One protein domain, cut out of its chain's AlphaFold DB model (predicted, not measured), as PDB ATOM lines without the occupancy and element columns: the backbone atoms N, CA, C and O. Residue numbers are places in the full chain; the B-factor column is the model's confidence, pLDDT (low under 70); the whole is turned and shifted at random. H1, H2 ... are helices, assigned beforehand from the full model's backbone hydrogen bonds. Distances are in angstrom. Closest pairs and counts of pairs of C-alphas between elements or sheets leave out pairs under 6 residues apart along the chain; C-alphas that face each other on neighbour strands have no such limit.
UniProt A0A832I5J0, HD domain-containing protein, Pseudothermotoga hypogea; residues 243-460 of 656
ATOM      1  N   GLY A 243       5.622 -20.263 -30.071       47.84
ATOM      2  CA  GLY A 243       5.541 -20.929 -28.761       47.84
ATOM      3  C   GLY A 243       6.750 -20.747 -27.845       47.84
ATOM      4  O   GLY A 243       7.583 -21.638 -27.713       47.84
ATOM      5  N   GLU A 244       6.819 -19.580 -27.224       57.53
ATOM      6  CA  GLU A 244       7.675 -19.254 -26.107       57.53
ATOM      7  C   GLU A 244       6.806 -19.448 -24.864       57.53
ATOM      8  O   GLU A 244       5.906 -18.630 -24.632       57.53
ATOM      9  N   PRO A 245       7.045 -20.501 -24.056       55.66
ATOM     10  CA  PRO A 245       6.387 -20.698 -22.760       55.66
ATOM     11  C   PRO A 245       6.425 -19.441 -21.875       55.66
ATOM     12  O   PRO A 245       5.617 -19.272 -20.968       55.66
ATOM     13  N   VAL A 246       7.339 -18.512 -22.172       57.50
ATOM     14  CA  VAL A 246       7.450 -17.211 -21.525       57.50
ATOM     15  C   VAL A 246       6.201 -16.361 -21.549       57.50
ATOM     16  O   VAL A 246       5.986 -15.622 -20.594       57.50
ATOM     17  N   LEU A 247       5.391 -16.399 -22.612       64.44
ATOM     18  CA  LEU A 247       4.273 -15.464 -22.699       64.44
ATOM     19  C   LEU A 247       3.270 -15.753 -21.577       64.44
ATOM     20  O   LEU A 247       2.633 -14.828 -21.093       64.44
ATOM     21  N   GLU A 248       3.220 -16.993 -21.086       67.25
ATOM     22  CA  GLU A 248       2.430 -17.404 -19.919       67.25
ATOM     23  C   GLU A 248       2.990 -16.874 -18.586       67.25
ATOM     24  O   GLU A 248       2.279 -16.845 -17.584       67.25
ATOM     25  N   ARG A 249       4.258 -16.441 -18.552       69.44
ATOM     26  CA  ARG A 249       4.933 -15.907 -17.356       69.44
ATOM     27  C   ARG A 249       4.741 -14.396 -17.170       69.44
ATOM     28  O   ARG A 249       5.096 -13.892 -16.104       69.44
ATOM     29  N   PHE A 250       4.206 -13.689 -18.169       72.06
ATOM     30  CA  PHE A 250       3.856 -12.269 -18.074       72.06
ATOM     31  C   PHE A 250       2.375 -12.090 -17.722       72.06
ATOM     32  O   PHE A 250       1.539 -12.855 -18.214       72.06
ATOM     33  N   PRO A 251       2.008 -11.060 -16.938       75.81
ATOM     34  CA  PRO A 251       0.620 -10.626 -16.889       75.81
ATOM     35  C   PRO A 251       0.166 -10.134 -18.268       75.81
ATOM     36  O   PRO A 251       0.975  -9.750 -19.116       75.81
ATOM     37  N   ALA A 252      -1.146 -10.160 -18.496       73.81
ATOM     38  CA  ALA A 252      -1.722  -9.681 -19.743       73.81
ATOM     39  C   ALA A 252      -1.477  -8.172 -19.924       73.81
ATOM     40  O   ALA A 252      -1.764  -7.388 -19.018       73.81
ATOM     41  N   GLY A 253      -1.008  -7.779 -21.111       78.56
ATOM     42  CA  GLY A 253      -0.735  -6.385 -21.466       78.56
ATOM     43  C   GLY A 253       0.730  -5.954 -21.301       78.56
ATOM     44  O   GLY A 253       1.618  -6.757 -21.009       78.56
ATOM     45  N   GLY A 254       1.005  -4.663 -21.511       85.12
ATOM     46  CA  GLY A 254       2.317  -4.053 -21.249       85.12
ATOM     47  C   GLY A 254       3.454  -4.690 -22.057       85.12
ATOM     48  O   GLY A 254       3.396  -4.756 -23.285       85.12
ATOM     49  N   TYR A 255       4.493  -5.183 -21.373       88.81
ATOM     50  CA  TYR A 255       5.635  -5.849 -22.013       88.81
ATOM     51  C   TYR A 255       5.245  -7.107 -22.797       88.81
ATOM     52  O   TYR A 255       5.882  -7.418 -23.808       88.81
ATOM     53  N   GLN A 256       4.193  -7.817 -22.371       85.44
ATOM     54  CA  GLN A 256       3.712  -8.997 -23.083       85.44
ATOM     55  C   GLN A 256       3.268  -8.623 -24.503       85.44
ATOM     56  O   GLN A 256       3.637  -9.307 -25.456       85.44
ATOM     57  N   ASP A 257       2.542  -7.514 -24.659       85.50
ATOM     58  CA  ASP A 257       2.051  -7.050 -25.962       85.50
ATOM     59  C   ASP A 257       3.201  -6.657 -26.889       85.50
ATOM     60  O   ASP A 257       3.192  -7.013 -28.070       85.50
ATOM     61  N   VAL A 258       4.232  -5.998 -26.345       88.25
ATOM     62  CA  VAL A 258       5.446  -5.656 -27.098       88.25
ATOM     63  C   VAL A 258       6.119  -6.922 -27.628       88.25
ATOM     64  O   VAL A 258       6.475  -6.976 -28.807       88.25
ATOM     65  N   LEU A 259       6.267  -7.959 -26.799       86.31
ATOM     66  CA  LEU A 259       6.849  -9.233 -27.229       86.31
ATOM     67  C   LEU A 259       5.968  -9.932 -28.271       86.31
ATOM     68  O   LEU A 259       6.462 -10.312 -29.328       86.31
ATOM     69  N   ILE A 260       4.660 -10.056 -28.028       81.69
ATOM     70  CA  ILE A 260       3.713 -10.711 -28.951       81.69
ATOM     71  C   ILE A 260       3.755 -10.066 -30.334       81.69
ATOM     72  O   ILE A 260       3.760 -10.761 -31.352       81.69
ATOM     73  N   LYS A 261       3.785  -8.734 -30.367       84.88
ATOM     74  CA  LYS A 261       3.794  -7.960 -31.602       84.88
ATOM     75  C   LYS A 261       5.098  -8.122 -32.380       84.88
ATOM     76  O   LYS A 261       5.058  -8.196 -33.606       84.88
ATOM     77  N   ASN A 262       6.238  -8.172 -31.689       86.25
ATOM     78  CA  ASN A 262       7.545  -8.011 -32.325       86.25
ATOM     79  C   ASN A 262       8.372  -9.299 -32.460       86.25
ATOM     80  O   ASN A 262       9.157  -9.407 -33.405       86.25
ATOM     81  N   LEU A 263       8.160 -10.312 -31.609       82.81
ATOM     82  CA  LEU A 263       8.815 -11.625 -31.720       82.81
ATOM     83  C   LEU A 263       8.706 -12.261 -33.119       82.81
ATOM     84  O   LEU A 263       9.711 -12.809 -33.583       82.81
ATOM     85  N   PRO A 264       7.566 -12.164 -33.844       78.06
ATOM     86  CA  PRO A 264       7.471 -12.661 -35.212       78.06
ATOM     87  C   PRO A 264       8.527 -12.097 -36.160       78.06
ATOM     88  O   PRO A 264       9.004 -12.815 -37.041       78.06
ATOM     89  N   THR A 265       8.888 -10.831 -35.964       81.75
ATOM     90  CA  THR A 265       9.933 -10.143 -36.718       81.75
ATOM     91  C   THR A 265      11.301 -10.528 -36.173       81.75
ATOM     92  O   THR A 265      12.143 -10.997 -36.934       81.75
ATOM     93  N   TRP A 266      11.518 -10.398 -34.859       85.12
ATOM     94  CA  TRP A 266      12.838 -10.569 -34.243       85.12
ATOM     95  C   TRP A 266      13.450 -11.952 -34.482       85.12
ATOM     96  O   TRP A 266      14.637 -12.048 -34.788       85.12
ATOM     97  N   GLN A 267      12.636 -13.012 -34.460       76.81
ATOM     98  CA  GLN A 267      13.096 -14.379 -34.730       76.81
ATOM     99  C   GLN A 267      13.546 -14.626 -36.187       76.81
ATOM    100  O   GLN A 267      14.062 -15.699 -36.481       76.81
ATOM    101  N   ASN A 268      13.282 -13.691 -37.111       73.44
ATOM    102  CA  ASN A 268      13.531 -13.837 -38.550       73.44
ATOM    103  C   ASN A 268      14.491 -12.778 -39.121       73.44
ATOM    104  O   ASN A 268      14.849 -12.868 -40.292       73.44
ATOM    105  N   LEU A 269      14.937 -11.797 -38.325       71.00
ATOM    106  CA  LEU A 269      15.788 -10.672 -38.764       71.00
ATOM    107  C   LEU A 269      17.149 -11.064 -39.375       71.00
ATOM    108  O   LEU A 269      17.861 -10.207 -39.878       71.00
ATOM    109  N   TRP A 270      17.510 -12.343 -39.348       62.59
ATOM    110  CA  TRP A 270      18.885 -12.824 -39.485       62.59
ATOM    111  C   TRP A 270      19.079 -13.783 -40.650       62.59
ATOM    112  O   TRP A 270      20.149 -14.360 -40.835       62.59
ATOM    113  N   ILE A 271      18.016 -13.993 -41.423       52.75
ATOM    114  CA  ILE A 271      18.057 -14.809 -42.625       52.75
ATOM    115  C   ILE A 271      18.873 -14.039 -43.671       52.75
ATOM    116  O   ILE A 271      18.445 -12.981 -44.129       52.75
ATOM    117  N   GLY A 272      20.038 -14.573 -44.057       47.69
ATOM    118  CA  GLY A 272      20.894 -13.991 -45.103       47.69
ATOM    119  C   GLY A 272      22.263 -13.477 -44.651       47.69
ATOM    120  O   GLY A 272      22.878 -12.701 -45.380       47.69
ATOM    121  N   ASP A 273      22.754 -13.893 -43.482       52.06
ATOM    122  CA  ASP A 273      24.088 -13.511 -43.018       52.06
ATOM    123  C   ASP A 273      25.213 -14.007 -43.961       52.06
ATOM    124  O   ASP A 273      25.201 -15.138 -44.454       52.06
ATOM    125  N   LEU A 274      26.196 -13.142 -44.233       47.06
ATOM    126  CA  LEU A 274      27.401 -13.438 -45.019       47.06
ATOM    127  C   LEU A 274      28.532 -14.029 -44.172       47.06
ATOM    128  O   LEU A 274      29.588 -14.366 -44.716       47.06
ATOM    129  N   ILE A 275      28.324 -14.165 -42.863       60.34
ATOM    130  CA  ILE A 275      29.168 -14.914 -41.945       60.34
ATOM    131  C   ILE A 275      28.615 -16.350 -41.888       60.34
ATOM    132  O   ILE A 275      27.589 -16.602 -41.272       60.34
ATOM    133  N   PRO A 276      29.258 -17.351 -42.527       48.22
ATOM    134  CA  PRO A 276      28.764 -18.730 -42.543       48.22
ATOM    135  C   PRO A 276      28.487 -19.376 -41.185       48.22
ATOM    136  O   PRO A 276      27.841 -20.415 -41.126       48.22
ATOM    137  N   GLU A 277      29.015 -18.790 -40.116       51.72
ATOM    138  CA  GLU A 277      28.836 -19.235 -38.741       51.72
ATOM    139  C   GLU A 277      27.487 -18.783 -38.166       51.72
ATOM    140  O   GLU A 277      27.153 -19.220 -37.079       51.72
ATOM    141  N   THR A 278      26.726 -17.921 -38.852       50.84
ATOM    142  CA  THR A 278      25.497 -17.275 -38.347       50.84
ATOM    143  C   THR A 278      24.254 -17.503 -39.234       50.84
ATOM    144  O   THR A 278      23.157 -17.062 -38.899       50.84
ATOM    145  N   VAL A 279      24.377 -18.281 -40.321       42.28
ATOM    146  CA  VAL A 279      23.368 -18.413 -41.405       42.28
ATOM    147  C   VAL A 279      22.021 -19.030 -40.975       42.28
ATOM    148  O   VAL A 279      21.017 -18.807 -41.645       42.28
ATOM    149  N   GLU A 280      21.948 -19.731 -39.840       47.78
ATOM    150  CA  GLU A 280      20.695 -20.300 -39.291       47.78
ATOM    151  C   GLU A 280      20.439 -19.911 -37.819       47.78
ATOM    152  O   GLU A 280      19.723 -20.592 -37.085       47.78
ATOM    153  N   HIS A 281      21.038 -18.810 -37.354       55.22
ATOM    154  CA  HIS A 281      21.254 -18.615 -35.920       55.22
ATOM    155  C   HIS A 281      20.051 -18.140 -35.119       55.22
ATOM    156  O   HIS A 281      19.782 -18.693 -34.061       55.22
ATOM    157  N   SER A 282      19.308 -17.144 -35.576       55.03
ATOM    158  CA  SER A 282      18.438 -16.392 -34.660       55.03
ATOM    159  C   SER A 282      17.332 -17.179 -33.984       55.03
ATOM    160  O   SER A 282      17.172 -17.095 -32.770       55.03
ATOM    161  N   LYS A 283      16.572 -17.971 -34.744       62.62
ATOM    162  CA  LYS A 283      15.425 -18.666 -34.167       62.62
ATOM    163  C   LYS A 283      15.860 -19.764 -33.201       62.62
ATOM    164  O   LYS A 283      15.254 -19.903 -32.145       62.62
ATOM    165  N   SER A 284      16.879 -20.545 -33.548       67.50
ATOM    166  CA  SER A 284      17.306 -21.685 -32.728       67.50
ATOM    167  C   SER A 284      18.208 -21.254 -31.570       67.50
ATOM    168  O   SER A 284      18.049 -21.768 -30.467       67.50
ATOM    169  N   HIS A 285      19.100 -20.280 -31.775       77.44
ATOM    170  CA  HIS A 285      20.001 -19.776 -30.736       77.44
ATOM    171  C   HIS A 285      19.239 -19.095 -29.599       77.44
ATOM    172  O   HIS A 285      19.309 -19.571 -28.466       77.44
ATOM    173  N   SER A 286      18.437 -18.064 -29.896       81.25
ATOM    174  CA  SER A 286      17.661 -17.349 -28.876       81.25
ATOM    175  C   SER A 286      16.760 -18.308 -28.097       81.25
ATOM    176  O   SER A 286      16.729 -18.269 -26.870       81.25
ATOM    177  N   LYS A 287      16.122 -19.266 -28.784       77.75
ATOM    178  CA  LYS A 287      15.325 -20.314 -28.133       77.75
ATOM    179  C   LYS A 287      16.140 -21.203 -27.207       77.75
ATOM    180  O   LYS A 287      15.662 -21.519 -26.128       77.75
ATOM    181  N   ARG A 288      17.358 -21.608 -27.575       76.75
ATOM    182  CA  ARG A 288      18.210 -22.425 -26.695       76.75
ATOM    183  C   ARG A 288      18.646 -21.664 -25.447       76.75
ATOM    184  O   ARG A 288      18.669 -22.256 -24.370       76.75
ATOM    185  N   LEU A 289      18.954 -20.370 -25.564       85.44
ATOM    186  CA  LEU A 289      19.246 -19.530 -24.395       85.44
ATOM    187  C   LEU A 289      18.065 -19.545 -23.417       85.44
ATOM    188  O   LEU A 289      18.230 -19.816 -22.227       85.44
ATOM    189  N   LEU A 290      16.860 -19.332 -23.946       84.94
ATOM    190  CA  LEU A 290      15.628 -19.277 -23.163       84.94
ATOM    191  C   LEU A 290      15.212 -20.655 -22.625       84.94
ATOM    192  O   LEU A 290      14.786 -20.757 -21.481       84.94
ATOM    193  N   GLN A 291      15.453 -21.737 -23.367       77.62
ATOM    194  CA  GLN A 291      15.269 -23.111 -22.888       77.62
ATOM    195  C   GLN A 291      16.181 -23.428 -21.700       77.62
ATOM    196  O   GLN A 291      15.745 -24.054 -20.739       77.62
ATOM    197  N   ARG A 292      17.445 -22.990 -21.724       79.94
ATOM    198  CA  ARG A 292      18.360 -23.168 -20.584       79.94
ATOM    199  C   ARG A 292      17.893 -22.383 -19.363       79.94
ATOM    200  O   ARG A 292      17.983 -22.889 -18.246       79.94
ATOM    201  N   PHE A 293      17.345 -21.190 -19.575       87.38
ATOM    202  CA  PHE A 293      16.680 -20.446 -18.513       87.38
ATOM    203  C   PHE A 293      15.452 -21.193 -17.970       87.38
ATOM    204  O   PHE A 293      15.312 -21.335 -16.757       87.38
ATOM    205  N   ASP A 294      14.609 -21.763 -18.831       80.62
ATOM    206  CA  ASP A 294      13.467 -22.577 -18.405       80.62
ATOM    207  C   ASP A 294      13.890 -23.831 -17.628       80.62
ATOM    208  O   ASP A 294      13.222 -24.202 -16.660       80.62
ATOM    209  N   ILE A 295      15.012 -24.463 -17.987       75.69
ATOM    210  CA  ILE A 295      15.586 -25.583 -17.227       75.69
ATOM    211  C   ILE A 295      16.022 -25.120 -15.832       75.69
ATOM    212  O   ILE A 295      15.716 -25.797 -14.851       75.69
ATOM    213  N   LEU A 296      16.671 -23.953 -15.713       80.88
ATOM    214  CA  LEU A 296      17.008 -23.366 -14.409       80.88
ATOM    215  C   LEU A 296      15.752 -23.122 -13.564       80.88
ATOM    216  O   LEU A 296      15.735 -23.464 -12.382       80.88
ATOM    217  N   LEU A 297      14.683 -22.594 -14.163       81.50
ATOM    218  CA  LEU A 297      13.413 -22.356 -13.470       81.50
ATOM    219  C   LEU A 297      12.643 -23.639 -13.128       81.50
ATOM    220  O   LEU A 297      11.867 -23.643 -12.179       81.50
ATOM    221  N   SER A 298      12.846 -24.716 -13.885       75.38
ATOM    222  CA  SER A 298      12.204 -26.022 -13.653       75.38
ATOM    223  C   SER A 298      13.024 -26.933 -12.733       75.38
ATOM    224  O   SER A 298      12.611 -28.051 -12.425       75.38
ATOM    225  N   SER A 299      14.209 -26.483 -12.322       73.88
ATOM    226  CA  SER A 299      15.073 -27.190 -11.383       73.88
ATOM    227  C   SER A 299      14.488 -27.188  -9.964       73.88
ATOM    228  O   SER A 299      13.562 -26.434  -9.661       73.88
ATOM    229  N   LYS A 300      15.041 -28.005  -9.055       77.50
ATOM    230  CA  LYS A 300      14.524 -28.146  -7.677       77.50
ATOM    231  C   LYS A 300      14.458 -26.819  -6.918       77.50
ATOM    232  O   LYS A 300      13.592 -26.646  -6.069       77.50
ATOM    233  N   MET A 301      15.376 -25.904  -7.219       84.56
ATOM    234  CA  MET A 301      15.459 -24.585  -6.592       84.56
ATOM    235  C   MET A 301      14.803 -23.472  -7.422       84.56
ATOM    236  O   MET A 301      14.742 -22.329  -6.969       84.56
ATOM    237  N   GLY A 302      14.282 -23.786  -8.611       78.25
ATOM    238  CA  GLY A 302      13.801 -22.807  -9.583       78.25
ATOM    239  C   GLY A 302      12.627 -21.944  -9.108       78.25
ATOM    240  O   GLY A 302      12.567 -20.764  -9.454       78.25
ATOM    241  N   GLU A 303      11.755 -22.458  -8.233       81.12
ATOM    242  CA  GLU A 303      10.664 -21.669  -7.627       81.12
ATOM    243  C   GLU A 303      11.183 -20.485  -6.792       81.12
ATOM    244  O   GLU A 303      10.530 -19.447  -6.715       81.12
ATOM    245  N   ARG A 304      12.399 -20.599  -6.238       87.94
ATOM    246  CA  ARG A 304      13.053 -19.554  -5.436       87.94
ATOM    247  C   ARG A 304      13.924 -18.607  -6.259       87.94
ATOM    248  O   ARG A 304      14.588 -17.747  -5.684       87.94
ATOM    249  N   PHE A 305      13.957 -18.748  -7.587       90.44
ATOM    250  CA  PHE A 305      14.847 -17.969  -8.454       90.44
ATOM    251  C   PHE A 305      14.649 -16.457  -8.278       90.44
ATOM    252  O   PHE A 305      15.597 -15.731  -7.988       90.44
ATOM    253  N   PHE A 306      13.405 -15.983  -8.398       92.38
ATOM    254  CA  PHE A 306      13.087 -14.557  -8.273       92.38
ATOM    255  C   PHE A 306      13.171 -14.056  -6.829       92.38
ATOM    256  O   PHE A 306      13.582 -12.920  -6.610       92.38
ATOM    257  N   GLU A 307      12.840 -14.904  -5.847       92.00
ATOM    258  CA  GLU A 307      12.987 -14.567  -4.424       92.00
ATOM    259  C   GLU A 307      14.446 -14.283  -4.072       92.00
ATOM    260  O   GLU A 307      14.738 -13.285  -3.419       92.00
ATOM    261  N   ARG A 308      15.374 -15.121  -4.550       92.00
ATOM    262  CA  ARG A 308      16.810 -14.939  -4.308       92.00
ATOM    263  C   ARG A 308      17.403 -13.727  -5.012       92.00
ATOM    264  O   ARG A 308      18.347 -13.152  -4.498       92.00
ATOM    265  N   LEU A 309      16.839 -13.318  -6.146       93.19
ATOM    266  CA  LEU A 309      17.219 -12.071  -6.817       93.19
ATOM    267  C   LEU A 309      16.518 -10.830  -6.240       93.19
ATOM    268  O   LEU A 309      16.739  -9.729  -6.745       93.19
ATOM    269  N   ALA A 310      15.672 -11.001  -5.217       93.25
ATOM    270  CA  ALA A 310      14.838  -9.956  -4.632       93.25
ATOM    271  C   ALA A 310      13.949  -9.229  -5.666       93.25
ATOM    272  O   ALA A 310      13.766  -8.014  -5.592       93.25
ATOM    273  N   LEU A 311      13.392  -9.977  -6.629       92.69
ATOM    274  CA  LEU A 311      12.538  -9.456  -7.703       92.69
ATOM    275  C   LEU A 311      11.065  -9.788  -7.453       92.69
ATOM    276  O   LEU A 311      10.686 -10.959  -7.363       92.69
ATOM    277  N   GLN A 312      10.213  -8.762  -7.402       91.12
ATOM    278  CA  GLN A 312       8.765  -8.905  -7.217       91.12
ATOM    279  C   GLN A 312       7.982  -7.950  -8.131       91.12
ATOM    280  O   GLN A 312       8.507  -6.928  -8.565       91.12
ATOM    281  N   GLY A 313       6.721  -8.292  -8.424       90.06
ATOM    282  CA  GLY A 313       5.817  -7.454  -9.225       90.06
ATOM    283  C   GLY A 313       6.440  -6.984 -10.546       90.06
ATOM    284  O   GLY A 313       6.976  -7.791 -11.306       90.06
ATOM    285  N   GLU A 314       6.422  -5.669 -10.772       91.06
ATOM    286  CA  GLU A 314       6.945  -5.014 -11.979       91.06
ATOM    287  C   GLU A 314       8.437  -5.303 -12.230       91.06
ATOM    288  O   GLU A 314       8.863  -5.427 -13.376       91.06
ATOM    289  N   GLU A 315       9.251  -5.476 -11.185       93.50
ATOM    290  CA  GLU A 315      10.688  -5.746 -11.346       93.50
ATOM    291  C   GLU A 315      10.938  -7.116 -11.976       93.50
ATOM    292  O   GLU A 315      11.822  -7.282 -12.818       93.50
ATOM    293  N   LYS A 316      10.112  -8.101 -11.606       92.38
ATOM    294  CA  LYS A 316      10.129  -9.432 -12.218       92.38
ATOM    295  C   LYS A 316       9.700  -9.363 -13.685       92.38
ATOM    296  O   LYS A 316      10.287 -10.049 -14.520       92.38
ATOM    297  N   GLU A 317       8.703  -8.544 -14.004       91.81
ATOM    298  CA  GLU A 317       8.245  -8.342 -15.383       91.81
ATOM    299  C   GLU A 317       9.324  -7.678 -16.242       91.81
ATOM    300  O   GLU A 317       9.624  -8.179 -17.325       91.81
ATOM    301  N   LYS A 318       9.975  -6.626 -15.732       95.38
ATOM    302  CA  LYS A 318      11.123  -5.972 -16.379       95.38
ATOM    303  C   LYS A 318      12.284  -6.934 -16.591       95.38
ATOM    304  O   LYS A 318      12.828  -6.993 -17.690       95.38
ATOM    305  N   PHE A 319      12.630  -7.733 -15.579       95.94
ATOM    306  CA  PHE A 319      13.670  -8.757 -15.695       95.94
ATOM    307  C   PHE A 319      13.383  -9.726 -16.844       95.94
ATOM    308  O   PHE A 319      14.235  -9.945 -17.707       95.94
ATOM    309  N   LEU A 320      12.170 -10.287 -16.875       92.94
ATOM    310  CA  LEU A 320      11.753 -11.203 -17.933       92.94
ATOM    311  C   LEU A 320      11.751 -10.504 -19.293       92.94
ATOM    312  O   LEU A 320      12.245 -11.065 -20.267       92.94
ATOM    313  N   PHE A 321      11.234  -9.279 -19.370       94.50
ATOM    314  CA  PHE A 321      11.185  -8.530 -20.618       94.50
ATOM    315  C   PHE A 321      12.586  -8.264 -21.176       94.50
ATOM    316  O   PHE A 321      12.842  -8.596 -22.334       94.50
ATOM    317  N   TYR A 322      13.510  -7.739 -20.367       97.25
ATOM    318  CA  TYR A 322      14.879  -7.462 -20.805       97.25
ATOM    319  C   TYR A 322      15.609  -8.740 -21.212       97.25
ATOM    320  O   TYR A 322      16.272  -8.745 -22.247       97.25
ATOM    321  N   LEU A 323      15.450  -9.837 -20.462       95.25
ATOM    322  CA  LEU A 323      16.055 -11.119 -20.822       95.25
ATOM    323  C   LEU A 323      15.563 -11.601 -22.189       95.25
ATOM    324  O   LEU A 323      16.376 -11.958 -23.036       95.25
ATOM    325  N   TYR A 324      14.251 -11.594 -22.421       91.50
ATOM    326  CA  TYR A 324      13.675 -12.116 -23.659       91.50
ATOM    327  C   TYR A 324      13.929 -11.202 -24.853       91.50
ATOM    328  O   TYR A 324      14.353 -11.679 -25.905       91.50
ATOM    329  N   ALA A 325      13.738  -9.892 -24.697       93.19
ATOM    330  CA  ALA A 325      14.047  -8.933 -25.748       93.19
ATOM    331  C   ALA A 325      15.528  -9.020 -26.143       93.19
ATOM    332  O   ALA A 325      15.840  -9.167 -27.323       93.19
ATOM    333  N   SER A 326      16.447  -9.023 -25.172       95.12
ATOM    334  CA  SER A 326      17.874  -9.139 -25.466       95.12
ATOM    335  C   SER A 326      18.265 -10.527 -25.978       95.12
ATOM    336  O   SER A 326      19.078 -10.592 -26.891       95.12
ATOM    337  N   ALA A 327      17.667 -11.630 -25.522       90.94
ATOM    338  CA  ALA A 327      17.935 -12.957 -26.092       90.94
ATOM    339  C   ALA A 327      17.646 -13.001 -27.601       90.94
ATOM    340  O   ALA A 327      18.405 -13.608 -28.354       90.94
ATOM    341  N   TYR A 328      16.605 -12.304 -28.058       88.69
ATOM    342  CA  TYR A 328      16.249 -12.200 -29.476       88.69
ATOM    343  C   TYR A 328      17.014 -11.127 -30.258       88.69
ATOM    344  O   TYR A 328      17.096 -11.219 -31.482       88.69
ATOM    345  N   LEU A 329      17.548 -10.105 -29.583       91.88
ATOM    346  CA  LEU A 329      18.125  -8.925 -30.234       91.88
ATOM    347  C   LEU A 329      19.643  -8.767 -30.052       91.88
ATOM    348  O   LEU A 329      20.238  -7.977 -30.774       91.88
ATOM    349  N   HIS A 330      20.293  -9.465 -29.115       91.88
ATOM    350  CA  HIS A 330      21.678  -9.176 -28.701       91.88
ATOM    351  C   HIS A 330      22.726  -9.302 -29.811       91.88
ATOM    352  O   HIS A 330      23.680  -8.525 -29.833       91.88
ATOM    353  N   ASP A 331      22.511 -10.203 -30.759       88.19
ATOM    354  CA  ASP A 331      23.466 -10.486 -31.827       88.19
ATOM    355  C   ASP A 331      23.076  -9.790 -33.168       88.19
ATOM    356  O   ASP A 331      23.778  -9.968 -34.163       88.19
ATOM    357  N   ILE A 332      21.983  -8.989 -33.249       88.38
ATOM    358  CA  ILE A 332      21.453  -8.462 -34.542       88.38
ATOM    359  C   ILE A 332      22.477  -7.611 -35.299       88.38
ATOM    360  O   ILE A 332      22.350  -7.415 -36.508       88.38
ATOM    361  N   GLY A 333      23.508  -7.121 -34.611       88.12
ATOM    362  CA  GLY A 333      24.667  -6.461 -35.193       88.12
ATOM    363  C   GLY A 333      25.375  -7.276 -36.275       88.12
ATOM    364  O   GLY A 333      25.996  -6.683 -37.151       88.12
ATOM    365  N   HIS A 334      25.215  -8.601 -36.288       83.88
ATOM    366  CA  HIS A 334      25.660  -9.471 -37.377       83.88
ATOM    367  C   HIS A 334      25.049  -9.114 -38.745       83.88
ATOM    368  O   HIS A 334      25.668  -9.324 -39.784       83.88
ATOM    369  N   THR A 335      23.868  -8.496 -38.745       83.31
ATOM    370  CA  THR A 335      23.142  -8.081 -39.955       83.31
ATOM    371  C   THR A 335      23.447  -6.640 -40.382       83.31
ATOM    372  O   THR A 335      22.971  -6.169 -41.417       83.31
ATOM    373  N   VAL A 336      24.253  -5.908 -39.600       84.75
ATOM    374  CA  VAL A 336      24.600  -4.509 -39.873       84.75
ATOM    375  C   VAL A 336      25.742  -4.460 -40.884       84.75
ATOM    376  O   VAL A 336      26.907  -4.254 -40.550       84.75
ATOM    377  N   PHE A 337      25.394  -4.625 -42.159       82.12
ATOM    378  CA  PHE A 337      26.361  -4.504 -43.252       82.12
ATOM    379  C   PHE A 337      26.765  -3.058 -43.520       82.12
ATOM    380  O   PHE A 337      27.841  -2.812 -44.039       82.12
ATOM    381  N   ARG A 338      25.937  -2.081 -43.149       81.81
ATOM    382  CA  ARG A 338      26.256  -0.664 -43.317       81.81
ATOM    383  C   ARG A 338      25.877   0.108 -42.065       81.81
ATOM    384  O   ARG A 338      24.715   0.085 -41.668       81.81
ATOM    385  N   ALA A 339      26.843   0.824 -41.491       78.62
ATOM    386  CA  ALA A 339      26.592   1.793 -40.427       78.62
ATOM    387  C   ALA A 339      27.114   3.166 -40.866       78.62
ATOM    388  O   ALA A 339      28.307   3.352 -41.121       78.62
ATOM    389  N   GLY A 340      26.200   4.127 -41.006       75.62
ATOM    390  CA  GLY A 340      26.507   5.411 -41.634       75.62
ATOM    391  C   GLY A 340      26.915   5.233 -43.100       75.62
ATOM    392  O   GLY A 340      26.206   4.596 -43.878       75.62
ATOM    393  N   THR A 341      28.059   5.798 -43.484       73.50
ATOM    394  CA  THR A 341      28.616   5.699 -44.845       73.50
ATOM    395  C   THR A 341      29.503   4.472 -45.055       73.50
ATOM    396  O   THR A 341      29.900   4.202 -46.187       73.50
ATOM    397  N   TYR A 342      29.823   3.732 -43.990       79.69
ATOM    398  CA  TYR A 342      30.787   2.641 -44.042       79.69
ATOM    399  C   TYR A 342      30.129   1.294 -44.334       79.69
ATOM    400  O   TYR A 342      29.098   0.967 -43.744       79.69
ATOM    401  N   ASP A 343      30.748   0.512 -45.216       80.88
ATOM    402  CA  ASP A 343      30.303  -0.827 -45.596       80.88
ATOM    403  C   ASP A 343      31.140  -1.905 -44.892       80.88
ATOM    404  O   ASP A 343      32.304  -2.139 -45.220       80.88
ATOM    405  N   PHE A 344      30.537  -2.545 -43.896       78.88
ATOM    406  CA  PHE A 344      31.115  -3.635 -43.124       78.88
ATOM    407  C   PHE A 344      31.038  -4.989 -43.842       78.88
ATOM    408  O   PHE A 344      31.707  -5.918 -43.391       78.88
ATOM    409  N   SER A 345      30.306  -5.137 -44.962       77.12
ATOM    410  CA  SER A 345      30.279  -6.415 -45.709       77.12
ATOM    411  C   SER A 345      31.668  -6.840 -46.198       77.12
ATOM    412  O   SER A 345      31.918  -8.004 -46.518       77.12
ATOM    413  N   GLU A 346      32.580  -5.874 -46.264       76.88
ATOM    414  CA  GLU A 346      33.961  -6.058 -46.670       76.88
ATOM    415  C   GLU A 346      34.893  -6.519 -45.536       76.88
ATOM    416  O   GLU A 346      36.001  -6.960 -45.833       76.88
ATOM    417  N   LEU A 347      34.436  -6.471 -44.279       79.62
ATOM    418  CA  LEU A 347      35.192  -6.809 -43.065       79.62
ATOM    419  C   LEU A 347      34.360  -7.705 -42.116       79.62
ATOM    420  O   LEU A 347      33.991  -7.282 -41.012       79.62
ATOM    421  N   PRO A 348      34.023  -8.943 -42.529       78.56
ATOM    422  CA  PRO A 348      33.173  -9.854 -41.751       78.56
ATOM    423  C   PRO A 348      33.715 -10.157 -40.346       78.56
ATOM    424  O   PRO A 348      32.953 -10.397 -39.411       78.56
ATOM    425  N   GLU A 349      35.029 -10.106 -40.162       77.19
ATOM    426  CA  GLU A 349      35.689 -10.263 -38.873       77.19
ATOM    427  C   GLU A 349      35.365  -9.131 -37.886       77.19
ATOM    428  O   GLU A 349      35.176  -9.403 -36.701       77.19
ATOM    429  N   VAL A 350      35.226  -7.886 -38.360       79.94
ATOM    430  CA  VAL A 350      34.844  -6.739 -37.520       79.94
ATOM    431  C   VAL A 350      33.389  -6.879 -37.095       79.94
ATOM    432  O   VAL A 350      33.079  -6.676 -35.920       79.94
ATOM    433  N   ILE A 351      32.512  -7.285 -38.023       83.75
ATOM    434  CA  ILE A 351      31.116  -7.608 -37.705       83.75
ATOM    435  C   ILE A 351      31.075  -8.690 -36.623       83.75
ATOM    436  O   ILE A 351      30.443  -8.501 -35.590       83.75
ATOM    437  N   ARG A 352      31.795  -9.806 -36.803       81.00
ATOM    438  CA  ARG A 352      31.824 -10.899 -35.820       81.00
ATOM    439  C   ARG A 352      32.366 -10.455 -34.464       81.00
ATOM    440  O   ARG A 352      31.832 -10.852 -33.431       81.00
ATOM    441  N   GLU A 353      33.440  -9.676 -34.441       80.94
ATOM    442  CA  GLU A 353      34.089  -9.268 -33.197       80.94
ATOM    443  C   GLU A 353      33.242  -8.259 -32.409       80.94
ATOM    444  O   GLU A 353      33.205  -8.331 -31.175       80.94
ATOM    445  N   PHE A 354      32.557  -7.347 -33.102       86.50
ATOM    446  CA  PHE A 354      31.859  -6.201 -32.516       86.50
ATOM    447  C   PHE A 354      30.353  -6.162 -32.807       86.50
ATOM    448  O   PHE A 354      29.738  -5.097 -32.699       86.50
ATOM    449  N   HIS A 355      29.731  -7.300 -33.126       89.00
ATOM    450  CA  HIS A 355      28.281  -7.378 -33.333       89.00
ATOM    451  C   HIS A 355      27.514  -6.809 -32.136       89.00
ATOM    452  O   HIS A 355      26.532  -6.125 -32.341       89.00
ATOM    453  N   ASN A 356      27.985  -6.973 -30.897       91.50
ATOM    454  CA  ASN A 356      27.330  -6.417 -29.710       91.50
ATOM    455  C   ASN A 356      27.266  -4.876 -29.737       91.50
ATOM    456  O   ASN A 356      26.287  -4.279 -29.294       91.50
ATOM    457  N   VAL A 357      28.284  -4.219 -30.301       92.38
ATOM    458  CA  VAL A 357      28.302  -2.763 -30.502       92.38
ATOM    459  C   VAL A 357      27.397  -2.373 -31.674       92.38
ATOM    460  O   VAL A 357      26.606  -1.434 -31.568       92.38
ATOM    461  N   LEU A 358      27.473  -3.117 -32.782       91.31
ATOM    462  CA  LEU A 358      26.611  -2.914 -33.950       91.31
ATOM    463  C   LEU A 358      25.131  -3.183 -33.631       91.31
ATOM    464  O   LEU A 358      24.261  -2.526 -34.192       91.31
ATOM    465  N   THR A 359      24.834  -4.066 -32.679       92.88
ATOM    466  CA  THR A 359      23.495  -4.302 -32.139       92.88
ATOM    467  C   THR A 359      22.958  -3.035 -31.498       92.88
ATOM    468  O   THR A 359      21.843  -2.632 -31.806       92.88
ATOM    469  N   VAL A 360      23.740  -2.344 -30.662       94.38
ATOM    470  CA  VAL A 360      23.303  -1.062 -30.076       94.38
ATOM    471  C   VAL A 360      23.018  -0.034 -31.169       94.38
ATOM    472  O   VAL A 360      22.001   0.660 -31.106       94.38
ATOM    473  N   TRP A 361      23.871   0.029 -32.195       92.94
ATOM    474  CA  TRP A 361      23.633   0.889 -33.354       92.94
ATOM    475  C   TRP A 361      22.323   0.524 -34.072       92.94
ATOM    476  O   TRP A 361      21.521   1.413 -34.361       92.94
ATOM    477  N   ALA A 362      22.057  -0.764 -34.304       92.19
ATOM    478  CA  ALA A 362      20.826  -1.247 -34.926       92.19
ATOM    479  C   ALA A 362      19.585  -0.942 -34.075       92.19
ATOM    480  O   ALA A 362      18.586  -0.460 -34.599       92.19
ATOM    481  N   LEU A 363      19.648  -1.140 -32.755       93.62
ATOM    482  CA  LEU A 363      18.552  -0.828 -31.831       93.62
ATOM    483  C   LEU A 363      18.190   0.665 -31.831       93.62
ATOM    484  O   LEU A 363      17.033   1.016 -31.602       93.62
ATOM    485  N   GLU A 364      19.159   1.546 -32.092       91.81
ATOM    486  CA  GLU A 364      18.921   2.983 -32.255       91.81
ATOM    487  C   GLU A 364      18.333   3.317 -33.633       91.81
ATOM    488  O   GLU A 364      17.311   3.991 -33.738       91.81
ATOM    489  N   ASN A 365      18.956   2.822 -34.704       91.50
ATOM    490  CA  ASN A 365      18.647   3.253 -36.070       91.50
ATOM    491  C   ASN A 365      17.457   2.507 -36.686       91.50
ATOM    492  O   ASN A 365      16.789   3.028 -37.577       91.50
ATOM    493  N   TRP A 366      17.165   1.293 -36.219       91.62
ATOM    494  CA  TRP A 366      16.069   0.451 -36.702       91.62
ATOM    495  C   TRP A 366      14.920   0.367 -35.699       91.62
ATOM    496  O   TRP A 366      14.044  -0.485 -35.835       91.62
ATOM    497  N   LYS A 367      14.868   1.275 -34.716       90.56
ATOM    498  CA  LYS A 367      13.869   1.289 -33.636       90.56
ATOM    499  C   LYS A 367      12.429   1.095 -34.136       90.56
ATOM    500  O   LYS A 367      11.679   0.306 -33.565       90.56
ATOM    501  N   GLY A 368      12.059   1.763 -35.233       89.50
ATOM    502  CA  GLY A 368      10.736   1.626 -35.852       89.50
ATOM    503  C   GLY A 368      10.490   0.269 -36.515       89.50
ATOM    504  O   GLY A 368       9.420  -0.304 -36.333       89.50
ATOM    505  N   LEU A 369      11.485  -0.273 -37.223       87.62
ATOM    506  CA  LEU A 369      11.410  -1.600 -37.850       87.62
ATOM    507  C   LEU A 369      11.297  -2.714 -36.801       87.62
ATOM    508  O   LEU A 369      10.592  -3.697 -37.003       87.62
ATOM    509  N   LEU A 370      11.981  -2.534 -35.674       90.19
ATOM    510  CA  LEU A 370      11.994  -3.470 -34.556       90.19
ATOM    511  C   LEU A 370      10.782  -3.305 -33.625       90.19
ATOM    512  O   LEU A 370      10.682  -4.044 -32.650       90.19
ATOM    513  N   GLY A 371       9.902  -2.331 -33.891       89.38
ATOM    514  CA  GLY A 371       8.741  -2.007 -33.058       89.38
ATOM    515  C   GLY A 371       9.086  -1.575 -31.630       89.38
ATOM    516  O   GLY A 371       8.267  -1.692 -30.726       89.38
ATOM    517  N   LEU A 372      10.290  -1.038 -31.428       90.81
ATOM    518  CA  LEU A 372      10.797  -0.571 -30.134       90.81
ATOM    519  C   LEU A 372      10.358   0.868 -29.809       90.81
ATOM    520  O   LEU A 372      10.683   1.389 -28.745       90.81
ATOM    521  N   ASN A 373       9.639   1.540 -30.716       87.25
ATOM    522  CA  ASN A 373       9.091   2.893 -30.519       87.25
ATOM    523  C   ASN A 373       8.115   2.990 -29.343       87.25
ATOM    524  O   ASN A 373       7.964   4.069 -28.782       87.25
ATOM    525  N   GLU A 374       7.488   1.872 -28.983       83.62
ATOM    526  CA  GLU A 374       6.493   1.775 -27.912       83.62
ATOM    527  C   GLU A 374       7.127   1.612 -26.525       83.62
ATOM    528  O   GLU A 374       6.433   1.734 -25.522       83.62
ATOM    529  N   LEU A 375       8.441   1.372 -26.459       89.94
ATOM    530  CA  LEU A 375       9.165   1.231 -25.199       89.94
ATOM    531  C   LEU A 375       9.546   2.581 -24.601       89.94
ATOM    532  O   LEU A 375       9.970   3.504 -25.311       89.94
ATOM    533  N   GLY A 376       9.474   2.643 -23.269       91.44
ATOM    534  CA  GLY A 376      10.021   3.743 -22.494       91.44
ATOM    535  C   GLY A 376      11.526   3.921 -22.745       91.44
ATOM    536  O   GLY A 376      12.221   2.974 -23.137       91.44
ATOM    537  N   PRO A 377      12.061   5.138 -22.545       93.12
ATOM    538  CA  PRO A 377      13.479   5.421 -22.768       93.12
ATOM    539  C   PRO A 377      14.396   4.552 -21.893       93.12
ATOM    540  O   PRO A 377      15.441   4.106 -22.374       93.12
ATOM    541  N   ASP A 378      13.984   4.262 -20.659       95.88
ATOM    542  CA  ASP A 378      14.758   3.452 -19.717       95.88
ATOM    543  C   ASP A 378      14.755   1.972 -20.116       95.88
ATOM    544  O   ASP A 378      15.819   1.361 -20.164       95.88
ATOM    545  N   ASP A 379      13.605   1.424 -20.530       96.19
ATOM    546  CA  ASP A 379      13.496   0.037 -21.008       96.19
ATOM    547  C   ASP A 379      14.353  -0.203 -22.254       96.19
ATOM    548  O   ASP A 379      15.079  -1.193 -22.364       96.19
ATOM    549  N   LEU A 380      14.302   0.731 -23.208       96.38
ATOM    550  CA  LEU A 380      15.131   0.664 -24.406       96.38
ATOM    551  C   LEU A 380      16.620   0.744 -24.055       96.38
ATOM    552  O   LEU A 380      17.438   0.044 -24.654       96.38
ATOM    553  N   THR A 381      16.976   1.607 -23.104       97.75
ATOM    554  CA  THR A 381      18.355   1.744 -22.623       97.75
ATOM    555  C   THR A 381      18.820   0.462 -21.937       97.75
ATOM    556  O   THR A 381      19.926   0.002 -22.213       97.75
ATOM    557  N   ALA A 382      17.970  -0.166 -21.126       98.25
ATOM    558  CA  ALA A 382      18.246  -1.446 -20.492       98.25
ATOM    559  C   ALA A 382      18.503  -2.553 -21.527       98.25
ATOM    560  O   ALA A 382      19.549  -3.196 -21.467       98.25
ATOM    561  N   VAL A 383      17.631  -2.713 -22.532       97.69
ATOM    562  CA  VAL A 383      17.826  -3.699 -23.615       97.69
ATOM    563  C   VAL A 383      19.138  -3.445 -24.367       97.69
ATOM    564  O   VAL A 383      19.899  -4.384 -24.600       97.69
ATOM    565  N   LYS A 384      19.458  -2.181 -24.689       97.44
ATOM    566  CA  LYS A 384      20.731  -1.806 -25.333       97.44
ATOM    567  C   LYS A 384      21.941  -2.175 -24.476       97.44
ATOM    568  O   LYS A 384      22.911  -2.709 -25.007       97.44
ATOM    569  N   LEU A 385      21.903  -1.896 -23.173       98.12
ATOM    570  CA  LEU A 385      23.001  -2.205 -22.254       98.12
ATOM    571  C   LEU A 385      23.185  -3.715 -22.088       98.12
ATOM    572  O   LEU A 385      24.306  -4.197 -22.231       98.12
ATOM    573  N   VAL A 386      22.107  -4.474 -21.883       98.31
ATOM    574  CA  VAL A 386      22.174  -5.942 -21.809       98.31
ATOM    575  C   VAL A 386      22.780  -6.507 -23.098       98.31
ATOM    576  O   VAL A 386      23.738  -7.278 -23.051       98.31
ATOM    577  N   SER A 387      22.296  -6.064 -24.263       96.25
ATOM    578  CA  SER A 387      22.824  -6.489 -25.562       96.25
ATOM    579  C   SER A 387      24.273  -6.055 -25.805       96.25
ATOM    580  O   SER A 387      25.020  -6.787 -26.446       96.25
ATOM    581  N   LEU A 388      24.720  -4.915 -25.275       95.56
ATOM    582  CA  LEU A 388      26.113  -4.480 -25.387       95.56
ATOM    583  C   LEU A 388      27.047  -5.336 -24.525       95.56
ATOM    584  O   LEU A 388      28.125  -5.720 -24.980       95.56
ATOM    585  N   TYR A 389      26.643  -5.616 -23.286       95.62
ATOM    586  CA  TYR A 389      27.506  -6.209 -22.266       95.62
ATOM    587  C   TYR A 389      27.384  -7.735 -22.148       95.62
ATOM    588  O   TYR A 389      28.149  -8.331 -21.395       95.62
ATOM    589  N   HIS A 390      26.518  -8.402 -22.922       91.38
ATOM    590  CA  HIS A 390      26.400  -9.870 -22.898       91.38
ATOM    591  C   HIS A 390      27.709 -10.604 -23.274       91.38
ATOM    592  O   HIS A 390      27.947 -11.719 -22.830       91.38
ATOM    593  N   ARG A 391      28.615  -9.982 -24.041       86.81
ATOM    594  CA  ARG A 391      29.875 -10.609 -24.493       86.81
ATOM    595  C   ARG A 391      30.900 -10.725 -23.376       86.81
ATOM    596  O   ARG A 391      31.159  -9.739 -22.693       86.81
ATOM    597  N   LYS A 392      31.590 -11.868 -23.255       83.81
ATOM    598  CA  LYS A 392      32.655 -12.125 -22.254       83.81
ATOM    599  C   LYS A 392      33.685 -10.991 -22.113       83.81
ATOM    600  O   LYS A 392      34.022 -10.636 -20.991       83.81
ATOM    601  N   LYS A 393      34.124 -10.380 -23.225       82.19
ATOM    602  CA  LYS A 393      35.100  -9.265 -23.233       82.19
ATOM    603  C   LYS A 393      34.598  -7.961 -22.595       82.19
ATOM    604  O   LYS A 393      35.401  -7.121 -22.214       82.19
ATOM    605  N   MET A 394      33.282  -7.783 -22.492       87.88
ATOM    606  CA  MET A 394      32.670  -6.595 -21.903       87.88
ATOM    607  C   MET A 394      32.463  -6.839 -20.405       87.88
ATOM    608  O   MET A 394      31.568  -7.595 -20.020       87.88
ATOM    609  N   GLY A 395      33.302  -6.236 -19.563       89.56
ATOM    610  CA  GLY A 395      33.221  -6.392 -18.105       89.56
ATOM    611  C   GLY A 395      32.001  -5.695 -17.497       89.56
ATOM    612  O   GLY A 395      31.634  -4.594 -17.920       89.56
ATOM    613  N   LEU A 396      31.384  -6.311 -16.481       93.56
ATOM    614  CA  LEU A 396      30.343  -5.636 -15.696       93.56
ATOM    615  C   LEU A 396      30.982  -4.609 -14.755       93.56
ATOM    616  O   LEU A 396      30.504  -3.480 -14.645       93.56
ATOM    617  N   THR A 397      32.103  -4.990 -14.137       91.88
ATOM    618  CA  THR A 397      32.877  -4.173 -13.197       91.88
ATOM    619  C   THR A 397      34.329  -4.017 -13.649       91.88
ATOM    620  O   THR A 397      34.782  -4.670 -14.586       91.88
ATOM    621  N   HIS A 398      35.107  -3.191 -12.949       85.56
ATOM    622  CA  HIS A 398      36.551  -3.081 -13.179       85.56
ATOM    623  C   HIS A 398      37.339  -4.360 -12.891       85.56
ATOM    624  O   HIS A 398      38.459  -4.491 -13.381       85.56
ATOM    625  N   ALA A 399      36.802  -5.268 -12.070       82.38
ATOM    626  CA  ALA A 399      37.500  -6.491 -11.687       82.38
ATOM    627  C   ALA A 399      37.616  -7.476 -12.859       82.38
ATOM    628  O   ALA A 399      38.584  -8.233 -12.944       82.38
ATOM    629  N   THR A 400      36.632  -7.456 -13.757       81.06
ATOM    630  CA  THR A 400      36.528  -8.366 -14.906       81.06
ATOM    631  C   THR A 400      36.588  -7.656 -16.240       81.06
ATOM    632  O   THR A 400      36.727  -8.318 -17.270       81.06
ATOM    633  N   HIS A 401      36.490  -6.324 -16.233       75.44
ATOM    634  CA  HIS A 401      36.916  -5.529 -17.363       75.44
ATOM    635  C   HIS A 401      38.384  -5.855 -17.562       75.44
ATOM    636  O   HIS A 401      39.260  -5.398 -16.822       75.44
ATOM    637  N   GLU A 402      38.647  -6.732 -18.528       61.44
ATOM    638  CA  GLU A 402      39.976  -6.885 -19.065       61.44
ATOM    639  C   GLU A 402      40.329  -5.476 -19.545       61.44
ATOM    640  O   GLU A 402      39.936  -5.065 -20.633       61.44
ATOM    641  N   ARG A 403      41.087  -4.714 -18.731       48.88
ATOM    642  CA  ARG A 403      41.979  -3.707 -19.289       48.88
ATOM    643  C   ARG A 403      42.756  -4.519 -20.285       48.88
ATOM    644  O   ARG A 403      43.645  -5.283 -19.902       48.88
ATOM    645  N   SER A 404      42.380  -4.408 -21.544       42.59
ATOM    646  CA  SER A 404      43.119  -4.943 -22.650       42.59
ATOM    647  C   SER A 404      44.417  -4.135 -22.697       42.59
ATOM    648  O   SER A 404      44.693  -3.358 -23.600       42.59
ATOM    649  N   ASN A 405      45.302  -4.370 -21.724       35.72
ATOM    650  CA  ASN A 405      46.678  -3.898 -21.684       35.72
ATOM    651  C   ASN A 405      47.500  -4.535 -22.825       35.72
ATOM    652  O   ASN A 405      48.718  -4.391 -22.872       35.72
ATOM    653  N   LYS A 406      46.834  -5.215 -23.771       41.97
ATOM    654  CA  LYS A 406      47.355  -5.631 -25.069       41.97
ATOM    655  C   LYS A 406      46.509  -5.200 -26.279       41.97
ATOM    656  O   LYS A 406      47.004  -5.357 -27.385       41.97
ATOM    657  N   VAL A 407      45.300  -4.636 -26.126       38.53
ATOM    658  CA  VAL A 407      44.373  -4.422 -27.264       38.53
ATOM    659  C   VAL A 407      43.658  -3.063 -27.248       38.53
ATOM    660  O   VAL A 407      42.674  -2.900 -27.942       38.53
ATOM    661  N   SER A 408      44.212  -2.008 -26.640       40.59
ATOM    662  CA  SER A 408      43.758  -0.623 -26.929       40.59
ATOM    663  C   SER A 408      44.089  -0.132 -28.362       40.59
ATOM    664  O   SER A 408      44.279   1.061 -28.616       40.59
ATOM    665  N   LYS A 409      44.221  -1.055 -29.324       54.75
ATOM    666  CA  LYS A 409      44.695  -0.808 -30.688       54.75
ATOM    667  C   LYS A 409      44.035  -1.675 -31.764       54.75
ATOM    668  O   LYS A 409      44.522  -1.582 -32.880       54.75
ATOM    669  N   SER A 410      42.999  -2.492 -31.531       69.50
ATOM    670  CA  SER A 410      42.430  -3.242 -32.673       69.50
ATOM    671  C   SER A 410      41.828  -2.275 -33.708       69.50
ATOM    672  O   SER A 410      41.314  -1.203 -33.369       69.50
ATOM    673  N   PHE A 411      41.955  -2.612 -34.994       75.12
ATOM    674  CA  PHE A 411      41.422  -1.786 -36.081       75.12
ATOM    675  C   PHE A 411      39.910  -1.574 -35.921       75.12
ATOM    676  O   PHE A 411      39.442  -0.444 -36.051       75.12
ATOM    677  N   GLY A 412      39.173  -2.626 -35.546       77.31
ATOM    678  CA  GLY A 412      37.732  -2.562 -35.306       77.31
ATOM    679  C   GLY A 412      37.343  -1.589 -34.189       77.31
ATOM    680  O   GLY A 412      36.402  -0.816 -34.356       77.31
ATOM    681  N   GLU A 413      38.100  -1.520 -33.088       78.62
ATOM    682  CA  GLU A 413      37.816  -0.547 -32.021       78.62
ATOM    683  C   GLU A 413      38.017   0.897 -32.483       78.62
ATOM    684  O   GLU A 413      37.175   1.760 -32.220       78.62
ATOM    685  N   LYS A 414      39.127   1.178 -33.185       78.00
ATOM    686  CA  LYS A 414      39.385   2.516 -33.744       78.00
ATOM    687  C   LYS A 414      38.301   2.904 -34.745       78.00
ATOM    688  O   LYS A 414      37.815   4.038 -34.714       78.00
ATOM    689  N   LEU A 415      37.911   1.953 -35.591       78.75
ATOM    690  CA  LEU A 415      36.859   2.098 -36.585       78.75
ATOM    691  C   LEU A 415      35.535   2.495 -35.930       78.75
ATOM    692  O   LEU A 415      34.978   3.543 -36.248       78.75
ATOM    693  N   LEU A 416      35.068   1.721 -34.951       82.44
ATOM    694  CA  LEU A 416      33.791   1.972 -34.276       82.44
ATOM    695  C   LEU A 416      33.820   3.225 -33.401       82.44
ATOM    696  O   LEU A 416      32.841   3.969 -33.355       82.44
ATOM    697  N   ARG A 417      34.953   3.528 -32.759       84.00
ATOM    698  CA  ARG A 417      35.130   4.799 -32.043       84.00
ATOM    699  C   ARG A 417      34.980   5.997 -32.980       84.00
ATOM    700  O   ARG A 417      34.387   6.995 -32.586       84.00
ATOM    701  N   THR A 418      35.501   5.893 -34.202       80.00
ATOM    702  CA  THR A 418      35.446   6.966 -35.205       80.00
ATOM    703  C   THR A 418      34.056   7.094 -35.821       80.00
ATOM    704  O   THR A 418      33.542   8.200 -35.940       80.00
ATOM    705  N   LEU A 419      33.436   5.970 -36.190       79.50
ATOM    706  CA  LEU A 419      32.163   5.961 -36.912       79.50
ATOM    707  C   LEU A 419      30.956   6.247 -36.018       79.50
ATOM    708  O   LEU A 419      30.034   6.938 -36.443       79.50
ATOM    709  N   ILE A 420      30.935   5.686 -34.807       82.00
ATOM    710  CA  ILE A 420      29.742   5.685 -33.943       82.00
ATOM    711  C   ILE A 420      30.040   6.128 -32.504       82.00
ATOM    712  O   ILE A 420      29.187   6.004 -31.632       82.00
ATOM    713  N   GLY A 421      31.244   6.645 -32.231       83.06
ATOM    714  CA  GLY A 421      31.591   7.220 -30.928       83.06
ATOM    715  C   GLY A 421      31.695   6.209 -29.783       83.06
ATOM    716  O   GLY A 421      31.698   6.611 -28.618       83.06
ATOM    717  N   TRP A 422      31.778   4.909 -30.088       86.81
ATOM    718  CA  TRP A 422      31.798   3.858 -29.072       86.81
ATOM    719  C   TRP A 422      33.027   3.957 -28.152       86.81
ATOM    720  O   TRP A 422      34.140   4.296 -28.574       86.81
ATOM    721  N   ARG A 423      32.813   3.656 -26.868       84.44
ATOM    722  CA  ARG A 423      33.844   3.611 -25.828       84.44
ATOM    723  C   ARG A 423      33.726   2.299 -25.063       84.44
ATOM    724  O   ARG A 423      32.647   1.968 -24.580       84.44
ATOM    725  N   ASP A 424      34.848   1.606 -24.930       85.56
ATOM    726  CA  ASP A 424      34.965   0.428 -24.079       85.56
ATOM    727  C   ASP A 424      35.145   0.860 -22.617       85.56
ATOM    728  O   ASP A 424      36.199   1.365 -22.229       85.56
ATOM    729  N   VAL A 425      34.071   0.735 -21.839       90.00
ATOM    730  CA  VAL A 425      34.024   1.011 -20.398       90.00
ATOM    731  C   VAL A 425      33.217  -0.092 -19.711       90.00
ATOM    732  O   VAL A 425      32.303  -0.628 -20.345       90.00
ATOM    733  N   PRO A 426      33.481  -0.424 -18.437       92.69
ATOM    734  CA  PRO A 426      32.643  -1.350 -17.675       92.69
ATOM    735  C   PRO A 426      31.183  -0.878 -17.586       92.69
ATOM    736  O   PRO A 426      30.916   0.325 -17.619       92.69
ATOM    737  N   LEU A 427      30.239  -1.810 -17.418       95.31
ATOM    738  CA  LEU A 427      28.803  -1.494 -17.343       95.31
ATOM    739  C   LEU A 427      28.489  -0.474 -16.238       95.31
ATOM    740  O   LEU A 427      27.812   0.517 -16.503       95.31
ATOM    741  N   VAL A 428      29.038  -0.663 -15.034       94.88
ATOM    742  CA  VAL A 428      28.813   0.235 -13.879       94.88
ATOM    743  C   VAL A 428      29.350   1.664 -14.079       94.88
ATOM    744  O   VAL A 428      28.977   2.596 -13.363       94.88
ATOM    745  N   GLU A 429      30.226   1.868 -15.062       93.12
ATOM    746  CA  GLU A 429      30.751   3.186 -15.430       93.12
ATOM    747  C   GLU A 429      30.059   3.813 -16.633       93.12
ATOM    748  O   GLU A 429      30.275   4.993 -16.925       93.12
ATOM    749  N   ASN A 430      29.227   3.048 -17.334       95.12
ATOM    750  CA  ASN A 430      28.537   3.532 -18.507       95.12
ATOM    751  C   ASN A 430      27.575   4.669 -18.125       95.12
ATOM    752  O   ASN A 430      26.753   4.541 -17.217       95.12
ATOM    753  N   GLU A 431      27.659   5.798 -18.831       95.38
ATOM    754  CA  GLU A 431      26.843   6.977 -18.528       95.38
ATOM    755  C   GLU A 431      25.339   6.685 -18.649       95.38
ATOM    756  O   GLU A 431      24.553   7.171 -17.839       95.38
ATOM    757  N   ALA A 432      24.937   5.869 -19.629       96.25
ATOM    758  CA  ALA A 432      23.542   5.482 -19.802       96.25
ATOM    759  C   ALA A 432      23.063   4.593 -18.645       96.25
ATOM    760  O   ALA A 432      21.955   4.784 -18.160       96.25
ATOM    761  N   PHE A 433      23.920   3.697 -18.144       97.31
ATOM    762  CA  PHE A 433      23.618   2.873 -16.971       97.31
ATOM    763  C   PHE A 433      23.413   3.730 -15.716       97.31
ATOM    764  O   PHE A 433      22.417   3.576 -15.017       97.31
ATOM    765  N   ARG A 434      24.304   4.698 -15.466       96.06
ATOM    766  CA  ARG A 434      24.221   5.587 -14.291       96.06
ATOM    767  C   ARG A 434      22.994   6.502 -14.284       96.06
ATOM    768  O   ARG A 434      22.630   7.002 -13.225       96.06
ATOM    769  N   LYS A 435      22.381   6.739 -15.448       97.31
ATOM    770  CA  LYS A 435      21.149   7.533 -15.587       97.31
ATOM    771  C   LYS A 435      19.876   6.738 -15.293       97.31
ATOM    772  O   LYS A 435      18.857   7.366 -15.026       97.31
ATOM    773  N   LEU A 436      19.934   5.407 -15.338       97.31
ATOM    774  CA  LEU A 436      18.806   4.551 -14.972       97.31
ATOM    775  C   LEU A 436      18.523   4.656 -13.473       97.31
ATOM    776  O   LEU A 436      19.435   4.887 -12.675       97.31
ATOM    777  N   ASP A 437      17.271   4.440 -13.081       95.19
ATOM    778  CA  ASP A 437      16.910   4.326 -11.672       95.19
ATOM    779  C   ASP A 437      17.551   3.080 -11.025       95.19
ATOM    780  O   ASP A 437      17.986   2.142 -11.700       95.19
ATOM    781  N   LYS A 438      17.611   3.058  -9.690       93.94
ATOM    782  CA  LYS A 438      18.307   2.004  -8.937       93.94
ATOM    783  C   LYS A 438      17.730   0.604  -9.149       93.94
ATOM    784  O   LYS A 438      18.503  -0.353  -9.207       93.94
ATOM    785  N   SER A 439      16.410   0.485  -9.298       94.62
ATOM    786  CA  SER A 439      15.767  -0.800  -9.583       94.62
ATOM    787  C   SER A 439      16.176  -1.290 -10.972       94.62
ATOM    788  O   SER A 439      16.675  -2.408 -11.113       94.62
ATOM    789  N   THR A 440      16.102  -0.428 -11.989       96.81
ATOM    790  CA  THR A 440      16.496  -0.799 -13.354       96.81
ATOM    791  C   THR A 440      17.995  -1.101 -13.468       96.81
ATOM    792  O   THR A 440      18.361  -2.067 -14.135       96.81
ATOM    793  N   GLN A 441      18.875  -0.364 -12.775       97.25
ATOM    794  CA  GLN A 441      20.313  -0.680 -12.701       97.25
ATOM    795  C   GLN A 441      20.558  -2.106 -12.189       97.25
ATOM    796  O   GLN A 441      21.320  -2.865 -12.796       97.25
ATOM    797  N   ARG A 442      19.880  -2.493 -11.100       96.75
ATOM    798  CA  ARG A 442      19.965  -3.842 -10.522       96.75
ATOM    799  C   ARG A 442      19.504  -4.907 -11.516       96.75
ATOM    800  O   ARG A 442      20.228  -5.873 -11.749       96.75
ATOM    801  N   ILE A 443      18.346  -4.704 -12.147       98.12
ATOM    802  CA  ILE A 443      17.799  -5.652 -13.127       98.12
ATOM    803  C   ILE A 443      18.746  -5.792 -14.327       98.12
ATOM    804  O   ILE A 443      19.014  -6.906 -14.765       98.12
ATOM    805  N   VAL A 444      19.307  -4.692 -14.843       98.50
ATOM    806  CA  VAL A 444      20.263  -4.729 -15.963       98.50
ATOM    807  C   VAL A 444      21.514  -5.531 -15.599       98.50
ATOM    808  O   VAL A 444      21.954  -6.345 -16.412       98.50
ATOM    809  N   LEU A 445      22.065  -5.367 -14.391       98.00
ATOM    810  CA  LEU A 445      23.199  -6.172 -13.916       98.00
ATOM    811  C   LEU A 445      22.856  -7.668 -13.885       98.00
ATOM    812  O   LEU A 445      23.599  -8.478 -14.443       98.00
ATOM    813  N   GLN A 446      21.711  -8.022 -13.296       97.94
ATOM    814  CA  GLN A 446      21.259  -9.409 -13.153       97.94
ATOM    815  C   GLN A 446      20.969 -10.071 -14.507       97.94
ATOM    816  O   GLN A 446      21.438 -11.174 -14.784       97.94
ATOM    817  N   VAL A 447      20.242  -9.383 -15.392       98.31
ATOM    818  CA  VAL A 447      19.918  -9.887 -16.734       98.31
ATOM    819  C   VAL A 447      21.179 -10.020 -17.585       98.31
ATOM    820  O   VAL A 447      21.336 -11.021 -18.279       98.31
ATOM    821  N   THR A 448      22.111  -9.062 -17.515       98.12
ATOM    822  CA  THR A 448      23.373  -9.147 -18.268       98.12
ATOM    823  C   THR A 448      24.231 -10.314 -17.781       98.12
ATOM    824  O   THR A 448      24.781 -11.046 -18.602       98.12
ATOM    825  N   ALA A 449      24.332 -10.524 -16.463       96.88
ATOM    826  CA  ALA A 449      25.049 -11.660 -15.888       96.88
ATOM    827  C   ALA A 449      24.422 -13.003 -16.293       96.88
ATOM    828  O   ALA A 449      25.139 -13.932 -16.673       96.88
ATOM    829  N   LEU A 450      23.088 -13.093 -16.273       96.81
ATOM    830  CA  LEU A 450      22.373 -14.287 -16.708       96.81
ATOM    831  C   LEU A 450      22.564 -14.541 -18.203       96.81
ATOM    832  O   LEU A 450      22.891 -15.661 -18.578       96.81
ATOM    833  N   LEU A 451      22.410 -13.527 -19.055       96.12
ATOM    834  CA  LEU A 451      22.568 -13.691 -20.499       96.12
ATOM    835  C   LEU A 451      24.005 -14.088 -20.862       96.12
ATOM    836  O   LEU A 451      24.178 -15.014 -21.644       96.12
ATOM    837  N   LYS A 452      25.020 -13.484 -20.222       94.25
ATOM    838  CA  LYS A 452      26.430 -13.915 -20.309       94.25
ATOM    839  C   LYS A 452      26.596 -15.402 -20.007       94.25
ATOM    840  O   LYS A 452      27.307 -16.107 -20.713       94.25
ATOM    841  N   PHE A 453      25.978 -15.863 -18.920       94.62
ATOM    842  CA  PHE A 453      26.049 -17.260 -18.518       94.62
ATOM    843  C   PHE A 453      25.349 -18.165 -19.536       94.62
ATOM    844  O   PHE A 453      25.953 -19.127 -19.991       94.62
ATOM    845  N   LEU A 454      24.111 -17.849 -19.930       92.25
ATOM    846  CA  LEU A 454      23.320 -18.656 -20.864       92.25
ATOM    847  C   LEU A 454      23.950 -18.745 -22.258       92.25
ATOM    848  O   LEU A 454      23.903 -19.821 -22.858       92.25
ATOM    849  N   ASP A 455      24.515 -17.642 -22.753       91.12
ATOM    850  CA  ASP A 455      25.203 -17.565 -24.046       91.12
ATOM    851  C   ASP A 455      26.426 -18.486 -24.080       91.12
ATOM    852  O   ASP A 455      26.598 -19.270 -25.010       91.12
ATOM    853  N   GLU A 456      27.199 -18.519 -22.993       89.69
ATOM    854  CA  GLU A 456      28.356 -19.409 -22.863       89.69
ATOM    855  C   GLU A 456      27.983 -20.900 -22.869       89.69
ATOM    856  O   GLU A 456      28.760 -21.750 -23.304       89.69
ATOM    857  N   LEU A 457      26.780 -21.243 -22.401       85.75
ATOM    858  CA  LEU A 457      26.284 -22.617 -22.468       85.75
ATOM    859  C   LEU A 457      25.853 -23.008 -23.892       85.75
ATOM    860  O   LEU A 457      25.566 -24.187 -24.139       85.75
ATOM    861  N   ASP A 458      25.764 -22.063 -24.839       83.12
ATOM    862  CA  ASP A 458      25.390 -22.356 -26.217       83.12
ATOM    863  C   ASP A 458      26.539 -22.887 -27.066       83.12
ATOM    864  O   ASP A 458      27.141 -22.196 -27.881       83.12
ATOM    865  N   VAL A 459      26.769 -24.193 -26.958       69.56
ATOM    866  CA  VAL A 459      27.759 -24.911 -27.773       69.56
ATOM    867  C   VAL A 459      27.381 -25.062 -29.247       69.56
ATOM    868  O   VAL A 459      28.180 -25.604 -29.999       69.56
ATOM    869  N   GLN A 460      26.200 -24.591 -29.675       65.62
ATOM    870  CA  GLN A 460      25.779 -24.523 -31.087       65.62
ATOM    871  C   GLN A 460      26.005 -25.848 -31.846       65.62
ATOM    872  O   GLN A 460      26.471 -25.860 -32.985       65.62
TER     873      GLN A 460
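This is residues 243 to 460 of the 656 residues of the protein "HD domain-containing protein" of Pseudothermotoga hypogea (UniProt A0A832I5J0). A compact all-helix body has three mutually touching helices, H5, H8 and H11, as its core; H2 packs on H5, and H3 on H5 and H11. Toward one end of the longest axis the kinked H7 packs on H8, with H6 and H9 on H7; H1 and H4 lie toward the other end, and H10 packs on H8. The 218 printed residues include eleven named helices, H1 to H11 in chain order, and no named strand; the radius of gyration of the C-alphas is 16.9 A, and the spans are 46 by 37 by 33 A.

H1, residues 245 to 249, is close to but not clearly touching H2, residues 255 to 266 (C-alphas of Leu 247 and Gln 256, the closest, 6.5 A). H3, residues 281 to 298, and H4, residues 302 to 308, only just touch, with 3 pairs of C-alphas within 8 A, only at the corner; the closest are Leu 296 and Gly 302, 5.8 A. H5, residues 314 to 329, touches H2 at a shallow tilt of 4 degrees, the same way; the closest C-alphas are Trp 266 and Tyr 328, 6.1 A. H6, residues 332 to 335, touches H7, residues 348 to 365; the C-alphas of Gly 333 and Thr 359, the closest, are 3.9 A apart. H7 and H8, residues 377 to 389, form a hairpin, opposite ways at 6 degrees; Asn 356 and Leu 388 have the closest C-alphas, 4.9 A. H9, residues 411 to 420, touches H7 at Val 350 and Gly 412, C-alphas 5.5 A apart; H10, residues 431 to 435, touches H8 at Thr 381 and Ala 432, 7.0 A. H11, residues 438 to 456, touches H5, closest C-alphas Leu 323 and Val 447, 5.8 A. Every O i to N i+4 pair is within hydrogen-bond range in H5, H8, H9, H10 and H11; H2 has 6 of 8, H3 13 of 14, H7 12 of 14, H1 0 of 1 with 2 of 2 O i to N i+3 pairs, H4 1 of 3 with 3 of 4, and H6 is too short.

H1 begins at C-alpha 245 (6.387, -20.698, -22.760). H3 is 25.2 A long, H5 21.8 A, H7 20.4 A with a kink of 84 degrees near residue 355, and H11 27.4 A, ending at C-alpha 456 (28.356, -19.409, -22.863).

The printed part has no cut. Long links join H2 to H3, H6 to H7, H7 to H8 and H8 to H9. Confidence is under 70 at residues 243 to 249, 270 to 284, 402 to 410 and 459 to 460.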